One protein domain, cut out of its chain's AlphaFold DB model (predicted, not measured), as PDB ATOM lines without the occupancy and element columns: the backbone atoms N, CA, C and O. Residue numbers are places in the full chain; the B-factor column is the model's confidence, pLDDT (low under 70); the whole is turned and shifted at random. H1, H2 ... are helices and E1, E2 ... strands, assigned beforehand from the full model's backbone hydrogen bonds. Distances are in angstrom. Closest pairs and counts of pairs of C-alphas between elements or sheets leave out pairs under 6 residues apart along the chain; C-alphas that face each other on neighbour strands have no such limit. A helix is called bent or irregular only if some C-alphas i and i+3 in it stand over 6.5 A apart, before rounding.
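Overview. This is residues 163 to 205 of the 427 residues of an uncharacterized protein of Massariosphaeria phaeospora (UniProt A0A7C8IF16). A narrow two-stranded ribbon folds back on itself: the pair E1 and E4 makes one arm, the hairpin E2 and E3 makes the other, and residues 176 to 179 and 193 to 196 run between the arms. The short helix H1 sits at the end of the first arm where E1 begins and E4 ends. The printed part has 43 residues, with one named helix and four named strands in the order H1 E1 E2 E3 E4; both two-stranded sheets, E1 - E4 and E2 - E3, are antiparallel. The class is mixed, helices and strands, with under half of the residues in named elements. The whole is compact, with a radius of gyration of the C-alphas of 9.8 A and spans of 25 by 18 by 15 A.

Arrangement. H1, residues 163 to 167, and E1, residues 172 to 175, come closest at the C-alphas of Leu 166 and Gln 172, 7.4 A apart. In H1, 0 of 1 O i to N i+4 pairs and 1 of 2 O i to N i+3 pairs are within hydrogen-bond range. E2, residues 180 to 182, and E3, residues 188 to 192, form an antiparallel hairpin at 132 degrees, with N 189 and O 181 at 2.7 A. E4, residues 197 to 200, is antiparallel to E1 at 134 degrees, with N 173 and O 199 at 2.7 A. The closest C-alphas of E2 and E4, those of Ile 182 and Met 200, are 6.9 A apart. E1 and E3 are apart.

Along the chain. H1 begins at C-alpha 163 (-18.391, 9.338, -23.211) and is 8.2 A long; it is neither bent nor irregular, but only just: C-alphas 164 and 167 are 6.4 A apart. E1 measures 9.0 A, E2 6.3 A, E3 9.1 A and E4 10.3 A, ending at C-alpha 200 (-27.538, 10.250, -19.195).

Size, cuts and confidence. The two C-alphas farthest apart, those of Arg 165 and Gly 178, are 25.9 A apart. The printed part has no cut, and its four links between named elements are tight. Its mean pLDDT is 72.3; residues 164 to 171, 182 to 187, 200 and 202 to 203 are under 70.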
ATOM      1  N   LEU A 163     -17.119   9.569 -23.902       73.12
ATOM      2  CA  LEU A 163     -18.391   9.338 -23.211       73.12
ATOM      3  C   LEU A 163     -18.215   8.534 -21.918       73.12
ATOM      4  O   LEU A 163     -19.042   8.639 -21.014       73.12
ATOM      5  N   SER A 164     -17.119   7.782 -21.784       67.88
ATOM      6  CA  SER A 164     -16.741   7.106 -20.538       67.88
ATOM      7  C   SER A 164     -16.578   8.069 -19.355       67.88
ATOM      8  O   SER A 164     -16.779   7.663 -18.217       67.88
ATOM      9  N   ARG A 165     -16.308   9.357 -19.609       67.62
ATOM     10  CA  ARG A 165     -16.230  10.404 -18.576       67.62
ATOM     11  C   ARG A 165     -17.606  10.877 -18.083       67.62
ATOM     12  O   ARG A 165     -17.696  11.534 -17.054       67.62
ATOM     13  N   LEU A 166     -18.703  10.495 -18.749       66.00
ATOM     14  CA  LEU A 166     -20.080  10.821 -18.328       66.00
ATOM     15  C   LEU A 166     -20.568  10.004 -17.121       66.00
ATOM     16  O   LEU A 166     -21.731  10.121 -16.719       66.00
ATOM     17  N   THR A 167     -19.721   9.157 -16.528       62.12
ATOM     18  CA  THR A 167     -20.021   8.522 -15.238       62.12
ATOM     19  C   THR A 167     -20.143   9.538 -14.102       62.12
ATOM     20  O   THR A 167     -20.712   9.212 -13.061       62.12
ATOM     21  N   ASP A 168     -19.681  10.772 -14.316       60.41
ATOM     22  CA  ASP A 168     -19.866  11.878 -13.389       60.41
ATOM     23  C   ASP A 168     -21.346  12.198 -13.157       60.41
ATOM     24  O   ASP A 168     -22.156  12.343 -14.080       60.41
ATOM     25  N   ALA A 169     -21.697  12.387 -11.882       60.50
ATOM     26  CA  ALA A 169     -23.057  12.700 -11.443       60.50
ATOM     27  C   ALA A 169     -23.645  13.952 -12.129       60.50
ATOM     28  O   ALA A 169     -24.866  14.092 -12.226       60.50
ATOM     29  N   ALA A 170     -22.791  14.845 -12.642       61.91
ATOM     30  CA  ALA A 170     -23.186  16.035 -13.388       61.91
ATOM     31  C   ALA A 170     -23.988  15.710 -14.664       61.91
ATOM     32  O   ALA A 170     -24.937  16.431 -14.988       61.91
ATOM     33  N   TYR A 171     -23.684  14.594 -15.333       64.38
ATOM     34  CA  TYR A 171     -24.283  14.209 -16.617       64.38
ATOM     35  C   TYR A 171     -25.382  13.154 -16.487       64.38
ATOM     36  O   TYR A 171     -26.023  12.792 -17.478       64.38
ATOM     37  N   GLN A 172     -25.655  12.699 -15.264       73.12
ATOM     38  CA  GLN A 172     -26.664  11.689 -14.978       73.12
ATOM     39  C   GLN A 172     -27.928  12.302 -14.361       73.12
ATOM     40  O   GLN A 172     -27.889  13.147 -13.469       73.12
ATOM     41  N   SER A 173     -29.085  11.861 -14.837       76.56
ATOM     42  CA  SER A 173     -30.393  12.037 -14.208       76.56
ATOM     43  C   SER A 173     -30.881  10.708 -13.654       76.56
ATOM     44  O   SER A 173     -30.678   9.655 -14.261       76.56
ATOM     45  N   LYS A 174     -31.593  10.761 -12.526       78.38
ATOM     46  CA  LYS A 174     -32.382   9.617 -12.070       78.38
ATOM     47  C   LYS A 174     -33.490   9.358 -13.082       78.38
ATOM     48  O   LYS A 174     -34.225  10.282 -13.419       78.38
ATOM     49  N   VAL A 175     -33.598   8.115 -13.526       80.00
ATOM     50  CA  VAL A 175     -34.673   7.654 -14.401       80.00
ATOM     51  C   VAL A 175     -35.563   6.667 -13.683       80.00
ATOM     52  O   VAL A 175     -35.106   5.779 -12.951       80.00
ATOM     53  N   SER A 176     -36.857   6.824 -13.919       83.44
ATOM     54  CA  SER A 176     -37.873   5.927 -13.394       83.44
ATOM     55  C   SER A 176     -38.106   4.752 -14.340       83.44
ATOM     56  O   SER A 176     -37.979   4.861 -15.563       83.44
ATOM     57  N   LYS A 177     -38.512   3.607 -13.782       84.56
ATOM     58  CA  LYS A 177     -38.978   2.470 -14.587       84.56
ATOM     59  C   LYS A 177     -40.106   2.929 -15.520       84.56
ATOM     60  O   LYS A 177     -41.067   3.550 -15.079       84.56
ATOM     61  N   GLY A 178     -40.004   2.590 -16.804       78.50
ATOM     62  CA  GLY A 178     -40.986   2.944 -17.831       78.50
ATOM     63  C   GLY A 178     -40.696   4.240 -18.599       78.50
ATOM     64  O   GLY A 178     -41.358   4.483 -19.615       78.50
ATOM     65  N   GLU A 179     -39.705   5.039 -18.198       81.81
ATOM     66  CA  GLU A 179     -39.234   6.187 -18.985       81.81
ATOM     67  C   GLU A 179     -38.496   5.730 -20.251       81.81
ATOM     68  O   GLU A 179     -37.924   4.640 -20.291       81.81
ATOM     69  N   LYS A 180     -38.525   6.530 -21.326       80.12
ATOM     70  CA  LYS A 180     -37.809   6.197 -22.570       80.12
ATOM     71  C   LYS A 180     -36.301   6.301 -22.345       80.12
ATOM     72  O   LYS A 180     -35.829   7.318 -21.846       80.12
ATOM     73  N   LYS A 181     -35.550   5.280 -22.770       77.62
ATOM     74  CA  LYS A 181     -34.084   5.297 -22.721       77.62
ATOM     75  C   LYS A 181     -33.560   6.397 -23.628       77.62
ATOM     76  O   LYS A 181     -33.990   6.472 -24.768       77.62
ATOM     77  N   ILE A 182     -32.642   7.230 -23.159       69.88
ATOM     78  CA  ILE A 182     -31.979   8.223 -24.009       69.88
ATOM     79  C   ILE A 182     -30.727   7.559 -24.597       69.88
ATOM     80  O   ILE A 182     -29.993   6.866 -23.890       69.88
ATOM     81  N   ARG A 183     -30.552   7.653 -25.916       66.94
ATOM     82  CA  ARG A 183     -29.363   7.182 -26.638       66.94
ATOM     83  C   ARG A 183     -28.201   8.137 -26.376       66.94
ATOM     84  O   ARG A 183     -28.424   9.293 -26.040       66.94
ATOM     85  N   LEU A 184     -26.976   7.671 -26.610       59.53
ATOM     86  CA  LEU A 184     -25.763   8.495 -26.493       59.53
ATOM     87  C   LEU A 184     -25.822   9.756 -27.371       59.53
ATOM     88  O   LEU A 184     -25.288  10.792 -27.012       59.53
ATOM     89  N   THR A 185     -26.578   9.695 -28.467       53.34
ATOM     90  CA  THR A 185     -26.853  10.816 -29.375       53.34
ATOM     91  C   THR A 185     -27.863  11.848 -28.834       53.34
ATOM     92  O   THR A 185     -28.311  12.717 -29.582       53.34
ATOM     93  N   GLY A 186     -28.312  11.715 -27.580       60.25
ATOM     94  CA  GLY A 186     -29.368  12.534 -26.963       60.25
ATOM     95  C   GLY A 186     -30.798  12.173 -27.403       60.25
ATOM     96  O   GLY A 186     -31.783  12.699 -26.881       60.25
ATOM     97  N   GLU A 187     -30.961  11.247 -28.352       64.44
ATOM     98  CA  GLU A 187     -32.275  10.857 -28.873       64.44
ATOM     99  C   GLU A 187     -33.011   9.878 -27.951       64.44
ATOM    100  O   GLU A 187     -32.447   8.899 -27.468       64.44
ATOM    101  N   SER A 188     -34.321  10.060 -27.762       70.81
ATOM    102  CA  SER A 188     -35.126   9.075 -27.032       70.81
ATOM    103  C   SER A 188     -35.282   7.783 -27.842       70.81
ATOM    104  O   SER A 188     -35.881   7.774 -28.918       70.81
ATOM    105  N   SER A 189     -34.810   6.673 -27.293       76.44
ATOM    106  CA  SER A 189     -35.034   5.316 -27.772       76.44
ATOM    107  C   SER A 189     -36.514   4.930 -27.717       76.44
ATOM    108  O   SER A 189     -37.277   5.362 -26.848       76.44
ATOM    109  N   LYS A 190     -36.905   4.027 -28.624       81.31
ATOM    110  CA  LYS A 190     -38.190   3.317 -28.549       81.31
ATOM    111  C   LYS A 190     -38.260   2.407 -27.312       81.31
ATOM    112  O   LYS A 190     -39.351   2.153 -26.807       81.31
ATOM    113  N   ARG A 191     -37.108   1.939 -26.809       80.25
ATOM    114  CA  ARG A 191     -37.007   1.095 -25.608       80.25
ATOM    115  C   ARG A 191     -37.132   1.940 -24.338       80.25
ATOM    116  O   ARG A 191     -36.590   3.043 -24.261       80.25
ATOM    117  N   ARG A 192     -37.830   1.405 -23.338       84.38
ATOM    118  CA  ARG A 192     -38.025   2.029 -22.021       84.38
ATOM    119  C   ARG A 192     -37.128   1.375 -20.970       84.38
ATOM    120  O   ARG A 192     -36.763   0.211 -21.121       84.38
ATOM    121  N   TYR A 193     -36.791   2.106 -19.912       80.19
ATOM    122  CA  TYR A 193     -36.068   1.561 -18.767       80.19
ATOM    123  C   TYR A 193     -36.904   0.489 -18.064       80.19
ATOM    124  O   TYR A 193     -38.058   0.719 -17.699       80.19
ATOM    125  N   THR A 194     -36.318  -0.692 -17.872       82.25
ATOM    126  CA  THR A 194     -36.949  -1.833 -17.189       82.25
ATOM    127  C   THR A 194     -36.862  -1.723 -15.668       82.25
ATOM    128  O   THR A 194     -37.685  -2.309 -14.963       82.25
ATOM    129  N   MET A 195     -35.914  -0.933 -15.164       77.94
ATOM    130  CA  MET A 195     -35.693  -0.664 -13.745       77.94
ATOM    131  C   MET A 195     -35.381   0.819 -13.525       77.94
ATOM    132  O   MET A 195     -34.967   1.517 -14.448       77.94
ATOM    133  N   THR A 196     -35.602   1.293 -12.302       78.88
ATOM    134  CA  THR A 196     -35.133   2.605 -11.841       78.88
ATOM    135  C   THR A 196     -33.611   2.617 -11.767       78.88
ATOM    136  O   THR A 196     -33.018   1.640 -11.312       78.88
ATOM    137  N   GLY A 197     -32.979   3.717 -12.163       79.50
ATOM    138  CA  GLY A 197     -31.521   3.833 -12.142       79.50
ATOM    139  C   GLY A 197     -31.040   5.229 -12.509       79.50
ATOM    140  O   GLY A 197     -31.804   6.193 -12.455       79.50
ATOM    141  N   SER A 198     -29.773   5.327 -12.895       74.12
ATOM    142  CA  SER A 198     -29.200   6.538 -13.478       74.12
ATOM    143  C   SER A 198     -29.135   6.405 -14.994       74.12
ATOM    144  O   SER A 198     -28.785   5.352 -15.529       74.12
ATOM    145  N   ALA A 199     -29.463   7.484 -15.689       72.50
ATOM    146  CA  ALA A 199     -29.291   7.611 -17.124       72.50
ATOM    147  C   ALA A 199     -28.653   8.943 -17.463       72.50
ATOM    148  O   ALA A 199     -28.810   9.914 -16.734       72.50
ATOM    149  N   MET A 200     -28.015   9.004 -18.621       68.88
ATOM    150  CA  MET A 200     -27.538  10.250 -19.195       68.88
ATOM    151  C   MET A 200     -28.690  11.258 -19.362       68.88
ATOM    152  O   MET A 200     -29.767  10.893 -19.849       68.88
ATOM    153  N   LYS A 201     -28.481  12.516 -18.947       70.75
ATOM    154  CA  LYS A 201     -29.469  13.585 -19.163       70.75
ATOM    155  C   LYS A 201     -29.664  13.791 -20.666       70.75
ATOM    156  O   LYS A 201     -28.714  13.699 -21.438       70.75
ATOM    157  N   LYS A 202     -30.894  14.106 -21.077       65.19
ATOM    158  CA  LYS A 202     -31.263  14.297 -22.493       65.19
ATOM    159  C   LYS A 202     -30.382  15.321 -23.210       65.19
ATOM    160  O   LYS A 202     -29.992  15.089 -24.346       65.19
ATOM    161  N   ASP A 203     -30.037  16.383 -22.494       69.00
ATOM    162  CA  ASP A 203     -29.219  17.489 -22.982       69.00
ATOM    163  C   ASP A 203     -27.827  17.481 -22.319       69.00
ATOM    164  O   ASP A 203     -27.181  18.516 -22.217       69.00
ATOM    165  N   ALA A 204     -27.377  16.320 -21.809       71.00
ATOM    166  CA  ALA A 204     -26.049  16.179 -21.201       71.00
ATOM    167  C   ALA A 204     -24.929  16.442 -22.203       71.00
ATOM    168  O   ALA A 204     -23.877  16.913 -21.801       71.00
ATOM    169  N   VAL A 205     -25.151  16.080 -23.466       72.06
ATOM    170  CA  VAL A 205     -24.178  16.216 -24.543       72.06
ATOM    171  C   VAL A 205     -24.802  17.079 -25.636       72.06
ATOM    172  O   VAL A 205     -25.863  16.713 -26.159       72.06
TER     173      VAL A 205